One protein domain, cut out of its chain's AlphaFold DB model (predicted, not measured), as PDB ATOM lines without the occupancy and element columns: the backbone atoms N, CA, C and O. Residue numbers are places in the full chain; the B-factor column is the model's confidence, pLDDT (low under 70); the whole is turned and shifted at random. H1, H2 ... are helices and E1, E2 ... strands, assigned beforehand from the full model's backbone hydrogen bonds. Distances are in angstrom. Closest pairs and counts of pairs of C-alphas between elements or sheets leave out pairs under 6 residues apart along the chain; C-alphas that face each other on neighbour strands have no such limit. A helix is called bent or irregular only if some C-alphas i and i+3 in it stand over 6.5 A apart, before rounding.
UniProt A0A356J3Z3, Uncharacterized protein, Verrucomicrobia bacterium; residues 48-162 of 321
ATOM      1  N   LEU A  48      44.232  11.444 -41.970       72.06
ATOM      2  CA  LEU A  48      44.728  11.123 -40.644       72.06
ATOM      3  C   LEU A  48      44.268   9.699 -40.313       72.06
ATOM      4  O   LEU A  48      43.078   9.399 -40.355       72.06
ATOM      5  N   VAL A  49      45.224   8.824 -40.042       75.44
ATOM      6  CA  VAL A  49      45.016   7.424 -39.688       75.44
ATOM      7  C   VAL A  49      45.151   7.296 -38.178       75.44
ATOM      8  O   VAL A  49      46.191   7.656 -37.636       75.44
ATOM      9  N   ILE A  50      44.122   6.790 -37.506       74.44
ATOM     10  CA  ILE A  50      44.105   6.597 -36.052       74.44
ATOM     11  C   ILE A  50      43.968   5.100 -35.759       74.44
ATOM     12  O   ILE A  50      42.988   4.480 -36.169       74.44
ATOM     13  N   GLU A  51      44.941   4.518 -35.058       71.12
ATOM     14  CA  GLU A  51      44.972   3.082 -34.730       71.12
ATOM     15  C   GLU A  51      44.122   2.729 -33.493       71.12
ATOM     16  O   GLU A  51      44.025   3.519 -32.555       71.12
ATOM     17  N   GLY A  52      43.573   1.514 -33.425       63.06
ATOM     18  CA  GLY A  52      43.072   0.906 -32.183       63.06
ATOM     19  C   GLY A  52      41.713   1.406 -31.687       63.06
ATOM     20  O   GLY A  52      41.471   1.414 -30.480       63.06
ATOM     21  N   ALA A  53      40.829   1.836 -32.587       62.41
ATOM     22  CA  ALA A  53      39.472   2.252 -32.240       62.41
ATOM     23  C   ALA A  53      38.426   1.327 -32.881       62.41
ATOM     24  O   ALA A  53      38.059   1.504 -34.037       62.41
ATOM     25  N   ASP A  54      37.926   0.347 -32.129       66.75
ATOM     26  CA  ASP A  54      36.925  -0.611 -32.637       66.75
ATOM     27  C   ASP A  54      35.477  -0.097 -32.509       66.75
ATOM     28  O   ASP A  54      34.556  -0.602 -33.155       66.75
ATOM     29  N   THR A  55      35.267   0.938 -31.692       74.81
ATOM     30  CA  THR A  55      33.974   1.609 -31.508       74.81
ATOM     31  C   THR A  55      34.060   3.076 -31.931       74.81
ATOM     32  O   THR A  55      35.137   3.679 -31.830       74.81
ATOM     33  N   PRO A  56      32.946   3.695 -32.368       72.56
ATOM     34  CA  PRO A  56      32.973   5.099 -32.765       72.56
ATOM     35  C   PRO A  56      33.396   6.019 -31.627       72.56
ATOM     36  O   PRO A  56      34.135   6.977 -31.829       72.56
ATOM     37  N   ASP A  57      32.964   5.694 -30.412       77.12
ATOM     38  CA  ASP A  57      33.310   6.451 -29.218       77.12
ATOM     39  C   ASP A  57      34.798   6.353 -28.863       77.12
ATOM     40  O   ASP A  57      35.404   7.353 -28.477       77.12
ATOM     41  N   ALA A  58      35.415   5.178 -29.037       76.06
ATOM     42  CA  ALA A  58      36.858   5.024 -28.858       76.06
ATOM     43  C   ALA A  58      37.642   5.855 -29.882       76.06
ATOM     44  O   ALA A  58      38.648   6.465 -29.521       76.06
ATOM     45  N   LEU A  59      37.156   5.933 -31.127       74.69
ATOM     46  CA  LEU A  59      37.766   6.784 -32.145       74.69
ATOM     47  C   LEU A  59      37.677   8.248 -31.763       74.69
ATOM     48  O   LEU A  59      38.703   8.915 -31.721       74.69
ATOM     49  N   ILE A  60      36.460   8.744 -31.544       76.75
ATOM     50  CA  ILE A  60      36.216  10.162 -31.279       76.75
ATOM     51  C   ILE A  60      37.029  10.582 -30.058       76.75
ATOM     52  O   ILE A  60      37.697  11.606 -30.083       76.75
ATOM     53  N   ARG A  61      37.064   9.748 -29.014       78.44
ATOM     54  CA  ARG A  61      37.893   9.988 -27.832       78.44
ATOM     55  C   ARG A  61      39.385  10.053 -28.162       78.44
ATOM     56  O   ARG A  61      40.095  10.892 -27.608       78.44
ATOM     57  N   LYS A  62      39.878   9.164 -29.027       75.00
ATOM     58  CA  LYS A  62      41.281   9.180 -29.449       75.00
ATOM     59  C   LYS A  62      41.579  10.416 -30.295       75.00
ATOM     60  O   LYS A  62      42.592  11.050 -30.043       75.00
ATOM     61  N   GLU A  63      40.686  10.815 -31.197       73.50
ATOM     62  CA  GLU A  63      40.780  12.063 -31.965       73.50
ATOM     63  C   GLU A  63      40.767  13.311 -31.057       73.50
ATOM     64  O   GLU A  63      41.606  14.192 -31.218       73.50
ATOM     65  N   GLU A  64      39.888  13.367 -30.050       76.31
ATOM     66  CA  GLU A  64      39.857  14.443 -29.045       76.31
ATOM     67  C   GLU A  64      41.178  14.558 -28.279       76.31
ATOM     68  O   GLU A  64      41.636  15.667 -28.003       76.31
ATOM     69  N   SER A  65      41.823  13.427 -27.972       74.31
ATOM     70  CA  SER A  65      43.127  13.429 -27.297       74.31
ATOM     71  C   SER A  65      44.267  13.985 -28.157       74.31
ATOM     72  O   SER A  65      45.317  14.332 -27.625       74.31
ATOM     73  N   LEU A  66      44.064  14.103 -29.476       68.88
ATOM     74  CA  LEU A  66      45.056  14.673 -30.389       68.88
ATOM     75  C   LEU A  66      45.114  16.205 -30.303       68.88
ATOM     76  O   LEU A  66      46.021  16.784 -30.895       68.88
ATOM     77  N   HIS A  67      44.158  16.855 -29.618       69.75
ATOM     78  CA  HIS A  67      44.065  18.316 -29.486       69.75
ATOM     79  C   HIS A  67      44.324  19.051 -30.814       69.75
ATOM     80  O   HIS A  67      45.093  20.012 -30.878       69.75
ATOM     81  N   LEU A  68      43.716  18.549 -31.896       65.00
ATOM     82  CA  LEU A  68      43.859  19.141 -33.223       65.00
ATOM     83  C   LEU A  68      43.397  20.601 -33.179       65.00
ATOM     84  O   LEU A  68      42.401  20.914 -32.534       65.00
ATOM     85  N   SER A  69      44.120  21.483 -33.877       61.19
ATOM     86  CA  SER A  69      43.739  22.896 -33.987       61.19
ATOM     87  C   SER A  69      42.280  23.036 -34.435       61.19
ATOM     88  O   SER A  69      41.835  22.312 -35.331       61.19
ATOM     89  N   ASP A  70      41.570  24.015 -33.870       59.59
ATOM     90  CA  ASP A  70      40.188  24.368 -34.229       59.59
ATOM     91  C   ASP A  70      40.012  24.700 -35.722       59.59
ATOM     92  O   ASP A  70      38.895  24.658 -36.250       59.59
ATOM     93  N   ASP A  71      41.116  25.004 -36.412       53.34
ATOM     94  CA  ASP A  71      41.170  25.277 -37.849       53.34
ATOM     95  C   ASP A  71      41.036  24.029 -38.733       53.34
ATOM     96  O   ASP A  71      40.809  24.160 -39.947       53.34
ATOM     97  N   LEU A  72      41.197  22.832 -38.157       54.72
ATOM     98  CA  LEU A  72      41.037  21.550 -38.839       54.72
ATOM     99  C   LEU A  72      39.646  20.975 -38.541       54.72
ATOM    100  O   LEU A  72      39.275  20.855 -37.374       54.72
ATOM    101  N   PRO A  73      38.868  20.566 -39.560       55.09
ATOM    102  CA  PRO A  73      37.632  19.844 -39.311       55.09
ATOM    103  C   PRO A  73      37.970  18.459 -38.758       55.09
ATOM    104  O   PRO A  73      38.572  17.639 -39.449       55.09
ATOM    105  N   HIS A  74      37.584  18.227 -37.509       64.81
ATOM    106  CA  HIS A  74      37.723  16.962 -36.799       64.81
ATOM    107  C   HIS A  74      36.336  16.462 -36.365       64.81
ATOM    108  O   HIS A  74      35.410  17.255 -36.161       64.81
ATOM    109  N   LEU A  75      36.163  15.143 -36.291       69.38
ATOM    110  CA  LEU A  75      34.878  14.486 -36.031       69.38
ATOM    111  C   LEU A  75      34.280  14.902 -34.688       69.38
ATOM    112  O   LEU A  75      33.076  15.154 -34.624       69.38
ATOM    113  N   SER A  76      35.100  15.046 -33.650       70.88
ATOM    114  CA  SER A  76      34.661  15.386 -32.294       70.88
ATOM    115  C   SER A  76      33.978  16.747 -32.164       70.88
ATOM    116  O   SER A  76      33.172  16.948 -31.256       70.88
ATOM    117  N   ARG A  77      34.185  17.651 -33.130       71.50
ATOM    118  CA  ARG A  77      33.462  18.927 -33.211       71.50
ATOM    119  C   ARG A  77      31.984  18.744 -33.543       71.50
ATOM    120  O   ARG A  77      31.148  19.527 -33.100       71.50
ATOM    121  N   PHE A  78      31.664  17.733 -34.344       73.00
ATOM    122  CA  PHE A  78      30.293  17.423 -34.755       73.00
ATOM    123  C   PHE A  78      29.683  16.307 -33.906       73.00
ATOM    124  O   PHE A  78      28.477  16.279 -33.679       73.00
ATOM    125  N   LEU A  79      30.524  15.387 -33.441       78.62
ATOM    126  CA  LEU A  79      30.153  14.182 -32.719       78.62
ATOM    127  C   LEU A  79      31.025  14.071 -31.464       78.62
ATOM    128  O   LEU A  79      31.997  13.328 -31.485       78.62
ATOM    129  N   PRO A  80      30.716  14.791 -30.373       82.75
ATOM    130  CA  PRO A  80      31.508  14.725 -29.148       82.75
ATOM    131  C   PRO A  80      31.497  13.319 -28.534       82.75
ATOM    132  O   PRO A  80      30.490  12.593 -28.609       82.75
ATOM    133  N   SER A  81      32.601  12.944 -27.886       86.12
ATOM    134  CA  SER A  81      32.742  11.644 -27.227       86.12
ATOM    135  C   SER A  81      31.753  11.485 -26.076       86.12
ATOM    136  O   SER A  81      31.215  12.443 -25.516       86.12
ATOM    137  N   PHE A  82      31.493  10.244 -25.688       88.94
ATOM    138  CA  PHE A  82      30.575   9.894 -24.618       88.94
ATOM    139  C   PHE A  82      30.941  10.550 -23.276       88.94
ATOM    140  O   PHE A  82      30.042  11.140 -22.672       88.94
ATOM    141  N   PRO A  83      32.214  10.576 -22.823       88.06
ATOM    142  CA  PRO A  83      32.598  11.338 -21.632       88.06
ATOM    143  C   PRO A  83      32.306  12.842 -21.740       88.06
ATOM    144  O   PRO A  83      31.856  13.455 -20.771       88.06
ATOM    145  N   VAL A  84      32.533  13.453 -22.909       87.62
ATOM    146  CA  VAL A  84      32.233  14.877 -23.138       87.62
ATOM    147  C   VAL A  84      30.723  15.114 -23.104       87.62
ATOM    148  O   VAL A  84      30.254  16.013 -22.406       87.62
ATOM    149  N   ARG A  85      29.932  14.260 -23.761       90.62
ATOM    150  CA  ARG A  85      28.464  14.324 -23.731       90.62
ATOM    151  C   ARG A  85      27.894  14.115 -22.333       90.62
ATOM    152  O   ARG A  85      26.914  14.770 -22.000       90.62
ATOM    153  N   GLN A  86      28.499  13.265 -21.500       90.38
ATOM    154  CA  GLN A  86      28.107  13.120 -20.093       90.38
ATOM    155  C   GLN A  86      28.293  14.428 -19.317       90.38
ATOM    156  O   GLN A  86      27.396  14.826 -18.575       90.38
ATOM    157  N   LYS A  87      29.416  15.130 -19.524       90.00
ATOM    158  CA  LYS A  87      29.651  16.448 -18.912       90.00
ATOM    159  C   LYS A  87      28.640  17.488 -19.399       90.00
ATOM    160  O   LYS A  87      28.046  18.175 -18.571       90.00
ATOM    161  N   ILE A  88      28.396  17.557 -20.711       89.38
ATOM    162  CA  ILE A  88      27.392  18.459 -21.300       89.38
ATOM    163  C   ILE A  88      26.003  18.152 -20.728       89.38
ATOM    164  O   ILE A  88      25.303  19.059 -20.290       89.38
ATOM    165  N   ALA A  89      25.606  16.881 -20.670       90.50
ATOM    166  CA  ALA A  89      24.308  16.474 -20.139       90.50
ATOM    167  C   ALA A  89      24.144  16.836 -18.656       90.50
ATOM    168  O   ALA A  89      23.070  17.284 -18.263       90.50
ATOM    169  N   ALA A  90      25.200  16.701 -17.846       90.56
ATOM    170  CA  ALA A  90      25.185  17.127 -16.448       90.56
ATOM    171  C   ALA A  90      25.001  18.650 -16.312       90.56
ATOM    172  O   ALA A  90      24.207  19.100 -15.487       90.56
ATOM    173  N   GLN A  91      25.672  19.443 -17.155       92.31
ATOM    174  CA  GLN A  91      25.507  20.901 -17.186       92.31
ATOM    175  C   GLN A  91      24.101  21.311 -17.637       92.31
ATOM    176  O   GLN A  91      23.481  22.164 -17.008       92.31
ATOM    177  N   VAL A  92      23.563  20.670 -18.679       90.94
ATOM    178  CA  VAL A  92      22.189  20.907 -19.147       90.94
ATOM    179  C   VAL A  92      21.172  20.525 -18.069       90.94
ATOM    180  O   VAL A  92      20.208  21.255 -17.866       90.94
ATOM    181  N   ALA A  93      21.386  19.423 -17.347       90.88
ATOM    182  CA  ALA A  93      20.518  19.014 -16.245       90.88
ATOM    183  C   ALA A  93      20.534  20.016 -15.082       90.88
ATOM    184  O   ALA A  93      19.472  20.339 -14.552       90.88
ATOM    185  N   ALA A  94      21.707  20.550 -14.727       92.25
ATOM    186  CA  ALA A  94      21.821  21.608 -13.726       92.25
ATOM    187  C   ALA A  94      21.079  22.883 -14.166       92.25
ATOM    188  O   ALA A  94      20.269  23.415 -13.410       92.25
ATOM    189  N   LEU A  95      21.272  23.311 -15.420       91.50
ATOM    190  CA  LEU A  95      20.611  24.497 -15.973       91.50
ATOM    191  C   LEU A  95      19.086  24.329 -16.051       91.50
ATOM    192  O   LEU A  95      18.334  25.256 -15.767       91.50
ATOM    193  N   TYR A  96      18.624  23.129 -16.410       91.38
ATOM    194  CA  TYR A  96      17.207  22.780 -16.434       91.38
ATOM    195  C   TYR A  96      16.590  22.827 -15.030       91.38
ATOM    196  O   TYR A  96      15.485  23.341 -14.870       91.38
ATOM    197  N   ALA A  97      17.291  22.321 -14.012       90.88
ATOM    198  CA  ALA A  97      16.817  22.367 -12.630       90.88
ATOM    199  C   ALA A  97      16.720  23.807 -12.098       90.88
ATOM    200  O   ALA A  97      15.790  24.123 -11.362       90.88
ATOM    201  N   GLU A  98      17.651  24.676 -12.496       93.25
ATOM    202  CA  GLU A  98      17.693  26.073 -12.060       93.25
ATOM    203  C   GLU A  98      16.690  26.966 -12.810       93.25
ATOM    204  O   GLU A  98      15.975  27.754 -12.196       93.25
ATOM    205  N   GLN A  99      16.614  26.847 -14.141       92.19
ATOM    206  CA  GLN A  99      15.892  27.800 -14.996       92.19
ATOM    207  C   GLN A  99      14.715  27.200 -15.769       92.19
ATOM    208  O   GLN A  99      13.950  27.942 -16.387       92.19
ATOM    209  N   GLY A 100      14.528  25.881 -15.744       89.50
ATOM    210  CA  GLY A 100      13.569  25.200 -16.615       89.50
ATOM    211  C   GLY A 100      12.124  25.660 -16.412       89.50
ATOM    212  O   GLY A 100      11.406  25.870 -17.388       89.50
ATOM    213  N   ALA A 101      11.702  25.894 -15.166       90.25
ATOM    214  CA  ALA A 101      10.352  26.382 -14.867       90.25
ATOM    215  C   ALA A 101      10.123  27.817 -15.375       90.25
ATOM    216  O   ALA A 101       9.086  28.106 -15.970       90.25
ATOM    217  N   ALA A 102      11.109  28.701 -15.193       91.38
ATOM    218  CA  ALA A 102      11.040  30.082 -15.664       91.38
ATOM    219  C   ALA A 102      11.015  30.153 -17.200       91.38
ATOM    220  O   ALA A 102      10.224  30.898 -17.777       91.38
ATOM    221  N   GLN A 103      11.832  29.335 -17.870       91.94
ATOM    222  CA  GLN A 103      11.855  29.238 -19.331       91.94
ATOM    223  C   GLN A 103      10.562  28.626 -19.890       91.94
ATOM    224  O   GLN A 103      10.041  29.125 -20.885       91.94
ATOM    225  N   ALA A 104      10.006  27.592 -19.244       91.75
ATOM    226  CA  ALA A 104       8.717  27.013 -19.627       91.75
ATOM    227  C   ALA A 104       7.599  28.063 -19.567       91.75
ATOM    228  O   ALA A 104       6.876  28.246 -20.545       91.75
ATOM    229  N   ALA A 105       7.523  28.813 -18.462       92.44
ATOM    230  CA  ALA A 105       6.544  29.879 -18.284       92.44
ATOM    231  C   ALA A 105       6.705  31.002 -19.324       92.44
ATOM    232  O   ALA A 105       5.716  31.436 -19.910       92.44
ATOM    233  N   ALA A 106       7.942  31.427 -19.610       93.06
ATOM    234  CA  ALA A 106       8.227  32.446 -20.624       93.06
ATOM    235  C   ALA A 106       7.827  32.011 -22.046       93.06
ATOM    236  O   ALA A 106       7.428  32.842 -22.857       93.06
ATOM    237  N   LEU A 107       7.910  30.711 -22.343       92.62
ATOM    238  CA  LEU A 107       7.514  30.125 -23.627       92.62
ATOM    239  C   LEU A 107       6.029  29.717 -23.681       92.62
ATOM    240  O   LEU A 107       5.588  29.188 -24.700       92.62
ATOM    241  N   GLY A 108       5.258  29.927 -22.607       93.38
ATOM    242  CA  GLY A 108       3.855  29.505 -22.517       93.38
ATOM    243  C   GLY A 108       3.662  27.983 -22.469       93.38
ATOM    244  O   GLY A 108       2.590  27.482 -22.803       93.38
ATOM    245  N   LEU A 109       4.697  27.235 -22.083       91.00
ATOM    246  CA  LEU A 109       4.682  25.778 -21.971       91.00
ATOM    247  C   LEU A 109       4.369  25.351 -20.533       91.00
ATOM    248  O   LEU A 109       4.853  25.953 -19.578       91.00
ATOM    249  N   GLY A 110       3.609  24.263 -20.372       89.44
ATOM    250  CA  GLY A 110       3.321  23.698 -19.046       89.44
ATOM    251  C   GLY A 110       4.565  23.137 -18.346       89.44
ATOM    252  O   GLY A 110       4.727  23.295 -17.141       89.44
ATOM    253  N   ALA A 111       5.465  22.512 -19.106       88.62
ATOM    254  CA  ALA A 111       6.790  22.098 -18.659       88.62
ATOM    255  C   ALA A 111       7.709  21.951 -19.876       88.62
ATOM    256  O   ALA A 111       7.253  21.602 -20.969       88.62
ATOM    257  N   LEU A 112       9.006  22.188 -19.687       88.94
ATOM    258  CA  LEU A 112      10.000  21.818 -20.689       88.94
ATOM    259  C   LEU A 112      10.213  20.291 -20.681       88.94
ATOM    260  O   LEU A 112      10.027  19.641 -19.653       88.94
ATOM    261  N   PRO A 113      10.595  19.683 -21.814       88.56
ATOM    262  CA  PRO A 113      10.983  18.280 -21.833       88.56
ATOM    263  C   PRO A 113      12.278  18.079 -21.023       88.56
ATOM    264  O   PRO A 113      13.228  18.845 -21.208       88.56
ATOM    265  N   PRO A 114      12.359  17.053 -20.156       86.38
ATOM    266  CA  PRO A 114      13.552  16.821 -19.355       86.38
ATOM    267  C   PRO A 114      14.737  16.389 -20.236       86.38
ATOM    268  O   PRO A 114      14.544  15.685 -21.238       86.38
ATOM    269  N   PRO A 115      15.974  16.763 -19.864       87.31
ATOM    270  CA  PRO A 115      17.161  16.343 -20.594       87.31
ATOM    271  C   PRO A 115      17.318  14.821 -20.542       87.31
ATOM    272  O   PRO A 115      17.152  14.190 -19.498       87.31
ATOM    273  N   ARG A 116      17.639  14.217 -21.689       86.19
ATOM    274  CA  ARG A 116      17.833  12.765 -21.810       86.19
ATOM    275  C   ARG A 116      19.292  12.394 -21.523       86.19
ATOM    276  O   ARG A 116      20.185  13.102 -21.993       86.19
ATOM    277  N   PRO A 117      19.558  11.278 -20.819       86.00
ATOM    278  CA  PRO A 117      20.921  10.804 -20.627       86.00
ATOM    279  C   PRO A 117      21.525  10.385 -21.979       86.00
ATOM    280  O   PRO A 117      20.851   9.709 -22.765       86.00
ATOM    281  N   PRO A 118      22.780  10.770 -22.273       88.75
ATOM    282  CA  PRO A 118      23.445  10.351 -23.498       88.75
ATOM    283  C   PRO A 118      23.734   8.845 -23.455       88.75
ATOM    284  O   PRO A 118      23.893   8.261 -22.382       88.75
ATOM    285  N   LYS A 119      23.845   8.223 -24.632       87.44
ATOM    286  CA  LYS A 119      24.304   6.836 -24.826       87.44
ATOM    287  C   LYS A 119      25.551   6.814 -25.715       87.44
ATOM    288  O   LYS A 119      25.706   7.749 -26.507       87.44
ATOM    289  N   PRO A 120      26.429   5.798 -25.609       84.75
ATOM    290  CA  PRO A 120      27.551   5.636 -26.529       84.75
ATOM    291  C   PRO A 120      27.081   5.567 -27.985       84.75
ATOM    292  O   PRO A 120      25.987   5.083 -28.254       84.75
ATOM    293  N   TRP A 121      27.896   6.075 -28.902       81.50
ATOM    294  CA  TRP A 121      27.637   6.038 -30.333       81.50
ATOM    295  C   TRP A 121      27.697   4.610 -30.867       81.50
ATOM    296  O   TRP A 121      28.681   3.895 -30.654       81.50
ATOM    297  N   GLU A 122      26.687   4.242 -31.647       80.25
ATOM    298  CA  GLU A 122      26.688   3.026 -32.454       80.25
ATOM    299  C   GLU A 122      26.939   3.350 -33.931       80.25
ATOM    300  O   GLU A 122      26.560   4.406 -34.435       80.25
ATOM    301  N   TRP A 123      27.564   2.419 -34.661       72.06
ATOM    302  CA  TRP A 123      27.872   2.595 -36.089       72.06
ATOM    303  C   TRP A 123      26.633   2.861 -36.955       72.06
ATOM    304  O   TRP A 123      26.732   3.541 -37.974       72.06
ATOM    305  N   SER A 124      25.482   2.327 -36.550       73.56
ATOM    306  CA  SER A 124      24.177   2.503 -37.196       73.56
ATOM    307  C   SER A 124      23.614   3.920 -37.058       73.56
ATOM    308  O   SER A 124      22.824   4.341 -37.900       73.56
ATOM    309  N   GLU A 125      24.008   4.652 -36.015       73.06
ATOM    310  CA  GLU A 125      23.483   5.983 -35.686       73.06
ATOM    311  C   GLU A 125      24.285   7.117 -36.340       73.06
ATOM    312  O   GLU A 125      23.836   8.263 -36.382       73.06
ATOM    313  N   LEU A 126      25.476   6.814 -36.859       69.81
ATOM    314  CA  LEU A 126      26.344   7.808 -37.478       69.81
ATOM    315  C   LEU A 126      25.933   8.080 -38.928       69.81
ATOM    316  O   LEU A 126      25.639   7.141 -39.675       69.81
ATOM    317  N   PRO A 127      25.980   9.348 -39.384       63.41
ATOM    318  CA  PRO A 127      25.750   9.674 -40.785       63.41
ATOM    319  C   PRO A 127      26.650   8.839 -41.702       63.41
ATOM    320  O   PRO A 127      27.835   8.656 -41.426       63.41
ATOM    321  N   SER A 128      26.135   8.394 -42.850       55.72
ATOM    322  CA  SER A 128      26.917   7.601 -43.815       55.72
ATOM    323  C   SER A 128      28.142   8.338 -44.388       55.72
ATOM    324  O   SER A 128      29.053   7.724 -44.947       55.72
ATOM    325  N   ALA A 129      28.171   9.666 -44.235       50.06
ATOM    326  CA  ALA A 129      29.314  10.529 -44.518       50.06
ATOM    327  C   ALA A 129      30.462  10.374 -43.497       50.06
ATOM    328  O   ALA A 129      31.611  10.626 -43.841       50.06
ATOM    329  N   VAL A 130      30.162   9.926 -42.273       51.81
ATOM    330  CA  VAL A 130      31.118   9.628 -41.192       51.81
ATOM    331  C   VAL A 130      31.562   8.161 -41.232       51.81
ATOM    332  O   VAL A 130      32.700   7.848 -40.898       51.81
ATOM    333  N   THR A 131      30.715   7.242 -41.717       50.16
ATOM    334  CA  THR A 131      31.032   5.799 -41.771       50.16
ATOM    335  C   THR A 131      31.964   5.382 -42.915       50.16
ATOM    336  O   THR A 131      32.261   4.198 -43.073       50.16
ATOM    337  N   ARG A 132      32.518   6.325 -43.685       50.84
ATOM    338  CA  ARG A 132      33.598   6.043 -44.641       50.84
ATOM    339  C   ARG A 132      34.945   6.488 -44.093       50.84
ATOM    340  O   ARG A 132      35.487   7.496 -44.523       50.84
ATOM    341  N   ALA A 133      35.499   5.668 -43.203       52.25
ATOM    342  CA  ALA A 133      36.580   4.753 -43.574       52.25
ATOM    343  C   ALA A 133      37.212   4.137 -42.311       52.25
ATOM    344  O   ALA A 133      38.298   4.510 -41.878       52.25
ATOM    345  N   PHE A 134      36.507   3.167 -41.726       53.59
ATOM    346  CA  PHE A 134      37.106   2.222 -40.788       53.59
ATOM    347  C   PHE A 134      37.536   0.976 -41.539       53.59
ATOM    348  O   PHE A 134      36.712   0.286 -42.137       53.59
ATOM    349  N   VAL A 135      38.832   0.684 -41.514       57.09
ATOM    350  CA  VAL A 135      39.385  -0.521 -42.130       57.09
ATOM    351  C   VAL A 135      40.301  -1.183 -41.112       57.09
ATOM    352  O   VAL A 135      41.358  -0.654 -40.791       57.09
ATOM    353  N   ARG A 136      39.903  -2.362 -40.612       57.47
ATOM    354  CA  ARG A 136      40.747  -3.235 -39.771       57.47
ATOM    355  C   ARG A 136      41.373  -2.518 -38.555       57.47
ATOM    356  O   ARG A 136      42.593  -2.487 -38.428       57.47
ATOM    357  N   GLY A 137      40.556  -1.906 -37.694       61.91
ATOM    358  CA  GLY A 137      41.032  -1.234 -36.471       61.91
ATOM    359  C   GLY A 137      41.716   0.121 -36.698       61.91
ATOM    360  O   GLY A 137      42.288   0.675 -35.764       61.91
ATOM    361  N   HIS A 138      41.666   0.655 -37.921       67.19
ATOM    362  CA  HIS A 138      42.162   1.987 -38.255       67.19
ATOM    363  C   HIS A 138      41.001   2.866 -38.699       67.19
ATOM    364  O   HIS A 138      40.204   2.456 -39.549       67.19
ATOM    365  N   ALA A 139      40.937   4.077 -38.164       66.50
ATOM    366  CA  ALA A 139      40.041   5.111 -38.645       66.50
ATOM    367  C   ALA A 139      40.770   6.061 -39.583       66.50
ATOM    368  O   ALA A 139      41.893   6.470 -39.298       66.50
ATOM    369  N   LEU A 140      40.108   6.442 -40.666       65.75
ATOM    370  CA  LEU A 140      40.607   7.423 -41.616       65.75
ATOM    371  C   LEU A 140      39.757   8.689 -41.524       65.75
ATOM    372  O   LEU A 140      38.570   8.681 -41.841       65.75
ATOM    373  N   VAL A 141      40.387   9.788 -41.121       67.12
ATOM    374  CA  VAL A 141      39.770  11.113 -41.067       67.12
ATOM    375  C   VAL A 141      40.306  11.933 -42.233       67.12
ATOM    376  O   VAL A 141      41.510  12.175 -42.343       67.12
ATOM    377  N   SER A 142      39.420  12.342 -43.142       63.41
ATOM    378  CA  SER A 142      39.788  13.245 -44.233       63.41
ATOM    379  C   SER A 142      39.906  14.661 -43.686       63.41
ATOM    380  O   SER A 142      38.917  15.233 -43.236       63.41
ATOM    381  N   LEU A 143      41.093  15.256 -43.763       61.19
ATOM    382  CA  LEU A 143      41.247  16.673 -43.441       61.19
ATOM    383  C   LEU A 143      40.701  17.508 -44.604       61.19
ATOM    384  O   LEU A 143      40.937  17.161 -45.756       61.19
ATOM    385  N   ALA A 144      39.991  18.611 -44.337       56.34
ATOM    386  CA  ALA A 144      39.617  19.557 -45.403       56.34
ATOM    387  C   ALA A 144      40.781  20.486 -45.784       56.34
ATOM    388  O   ALA A 144      40.859  20.978 -46.905       56.34
ATOM    389  N   LYS A 145      41.726  20.700 -44.865       60.28
ATOM    390  CA  LYS A 145      42.935  21.489 -45.108       60.28
ATOM    391  C   LYS A 145      44.171  20.596 -45.021       60.28
ATOM    392  O   LYS A 145      44.182  19.659 -44.223       60.28
ATOM    393  N   PRO A 146      45.212  20.865 -45.824       63.09
ATOM    394  CA  PRO A 146      46.471  20.157 -45.692       63.09
ATOM    395  C   PRO A 146      47.068  20.400 -44.305       63.09
ATOM    396  O   PRO A 146      46.976  21.496 -43.750       63.09
ATOM    397  N   LEU A 147      47.682  19.355 -43.758       66.06
ATOM    398  CA  LEU A 147      48.386  19.425 -42.489       66.06
ATOM    399  C   LEU A 147      49.580  20.399 -42.619       66.06
ATOM    400  O   LEU A 147      50.304  20.291 -43.617       66.06
ATOM    401  N   PRO A 148      49.808  21.316 -41.659       66.50
ATOM    402  CA  PRO A 148      50.977  22.192 -41.673       66.50
ATOM    403  C   PRO A 148      52.279  21.387 -41.774       66.50
ATOM    404  O   PRO A 148      52.401  20.315 -41.171       66.50
ATOM    405  N   GLU A 149      53.260  21.894 -42.522       61.81
ATOM    406  CA  GLU A 149      54.592  21.286 -42.552       61.81
ATOM    407  C   GLU A 149      55.194  21.280 -41.139       61.81
ATOM    408  O   GLU A 149      55.223  22.306 -40.463       61.81
ATOM    409  N   GLY A 150      55.639  20.109 -40.675       63.28
ATOM    410  CA  GLY A 150      56.217  19.942 -39.336       63.28
ATOM    411  C   GLY A 150      55.213  19.697 -38.203       63.28
ATOM    412  O   GLY A 150      55.624  19.661 -37.046       63.28
ATOM    413  N   ALA A 151      53.923  19.496 -38.496       65.44
ATOM    414  CA  ALA A 151      52.957  19.087 -37.481       65.44
ATOM    415  C   ALA A 151      53.374  17.753 -36.828       65.44
ATOM    416  O   ALA A 151      53.524  16.732 -37.503       65.44
ATOM    417  N   VAL A 152      53.562  17.772 -35.507       65.56
ATOM    418  CA  VAL A 152      53.918  16.583 -34.723       65.56
ATOM    419  C   VAL A 152      52.690  15.688 -34.613       65.56
ATOM    420  O   VAL A 152      51.637  16.126 -34.153       65.56
ATOM    421  N   MET A 153      52.824  14.434 -35.046       68.00
ATOM    422  CA  MET A 153      51.771  13.437 -34.883       68.00
ATOM    423  C   MET A 153      51.886  12.784 -33.500       68.00
ATOM    424  O   MET A 153      52.983  12.362 -33.125       68.00
ATOM    425  N   PRO A 154      50.791  12.701 -32.732       60.66
ATOM    426  CA  PRO A 154      50.765  11.977 -31.466       60.66
ATOM    427  C   PRO A 154      50.842  10.454 -31.678       60.66
ATOM    428  O   PRO A 154      50.661   9.936 -32.781       60.66
ATOM    429  N   GLU A 155      51.119   9.729 -30.597       63.34
ATOM    430  CA  GLU A 155      51.371   8.286 -30.616       63.34
ATOM    431  C   GLU A 155      50.154   7.484 -31.126       63.34
ATOM    432  O   GLU A 155      49.019   7.654 -30.669       63.34
ATOM    433  N   GLY A 156      50.372   6.610 -32.116       67.12
ATOM    434  CA  GLY A 156      49.306   5.830 -32.758       67.12
ATOM    435  C   GLY A 156      48.397   6.628 -33.705       67.12
ATOM    436  O   GLY A 156      47.293   6.162 -34.013       67.12
ATOM    437  N   ALA A 157      48.833   7.818 -34.139       70.88
ATOM    438  CA  ALA A 157      48.261   8.563 -35.254       70.88
ATOM    439  C   ALA A 157      49.311   8.762 -36.360       70.88
ATOM    440  O   ALA A 157      50.471   9.075 -36.098       70.88
ATOM    441  N   GLY A 158      48.905   8.594 -37.615       74.81
ATOM    442  CA  GLY A 158      49.771   8.774 -38.778       74.81
ATOM    443  C   GLY A 158      49.082   9.590 -39.860       74.81
ATOM    444  O   GLY A 158      47.866   9.548 -39.996       74.81
ATOM    445  N   PHE A 159      49.848  10.323 -40.665       76.81
ATOM    446  CA  PHE A 159      49.294  11.014 -41.828       76.81
ATOM    447  C   PHE A 159      49.584  10.227 -43.102       76.81
ATOM    448  O   PHE A 159      50.739  10.045 -43.490       76.81
ATOM    449  N   TRP A 160      48.532   9.763 -43.772       76.00
ATOM    450  CA  TRP A 160      48.636   9.001 -45.006       76.00
ATOM    451  C   TRP A 160      48.207   9.842 -46.205       76.00
ATOM    452  O   TRP A 160      47.041  10.188 -46.374       76.00
ATOM    453  N   ARG A 161      49.165  10.148 -47.081       78.81
ATOM    454  CA  ARG A 161      48.918  10.844 -48.347       78.81
ATOM    455  C   ARG A 161      48.946   9.818 -49.482       78.81
ATOM    456  O   ARG A 161      50.033   9.322 -49.801       78.81
ATOM    457  N   PRO A 162      47.802   9.484 -50.111       78.06
ATOM    458  CA  PRO A 162      47.744   8.422 -51.116       78.06
ATOM    459  C   PRO A 162      48.692   8.669 -52.292       78.06
ATOM    460  O   PRO A 162      49.459   7.788 -52.674       78.06
TER     461      PRO A 162
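This is residues 48 to 162 of the 321 residues of an uncharacterized protein of Verrucomicrobia bacterium (UniProt A0A356J3Z3). A small antiparallel sheet of three short strands, with the short helix H1 across one of its faces, makes one end of an elongated model, and the long helix H2 reaches away from it as an arm to the other end. After H2 the chain folds back toward the sheet through the long unnamed stretch of residues 107 to 137. The printed part has 115 residues, with two named helices and three named strands in the order E1, H1, H2, E2, E3; the sheet order is E2, E1, E3. The class is mixed, helices and strands, with 48 residues, under half, in named elements. The whole is loose, with a radius of gyration of the C-alphas of 18.2 A and spans of 57 by 29 by 22 A.

The inner strand of the sheet is E1, residues 48 to 51. It is the antiparallel neighbour of E2, residues 138 to 142, with directions at 164 degrees; N 48 and O 141 are 2.8 A apart and N 139 and O 50 are 2.9 A apart, both within hydrogen-bond range. On its other side is E3, residues 157 to 160, antiparallel at 137 degrees, where N 49 and O 158 are within hydrogen-bond range at 2.7 A. E2 and E3 are edge strands. Residues 134 to 135 pair, antiparallel, with residues 138 to 139 of E2. H1, residues 56 to 65, is on the sheet at a height over the sheet of 10.1 A. It lies over E2 and E1 and runs across the strands, at 65 degrees to E1 on the local plane. The closest C-alphas of H1 and E2 are those of Leu 59 and Ala 139, 7.1 A apart. H2, residues 82 to 106, is not on the sheet. H1 and H2 are close but not clearly touching, about perpendicular at 85 degrees; their closest C-alphas, those of Asp 57 and Phe 82, are 6.4 A apart. H2 is irregular, with C-alphas 98 and 101 7.9 A apart, and has a kink of 65 degrees near residue 99. In H1 every O i to N i+4 pair is within hydrogen-bond range, in H2 19 of 21.

E1 begins at C-alpha 48, (44.728, 11.123, -40.644). H1 is 14.2 A long. H2, 32.0 A long, ends at C-alpha 106, (8.227, 32.446, -20.624). E2 is 13.0 A long, and E3 ends at C-alpha 160, (48.636, 9.001, -45.006).

The two C-alphas farthest apart, those of Ala 105 and Pro 162, are 56.9 A apart. The printed part has no cut. The link E1 to H1 is tight; those from H1 to H2, H2 to E2 and E2 to E3 are long. The mean pLDDT of the printed part is 75.1, and residues 52 to 54, 66 to 75 and 126 to 156 are under 70.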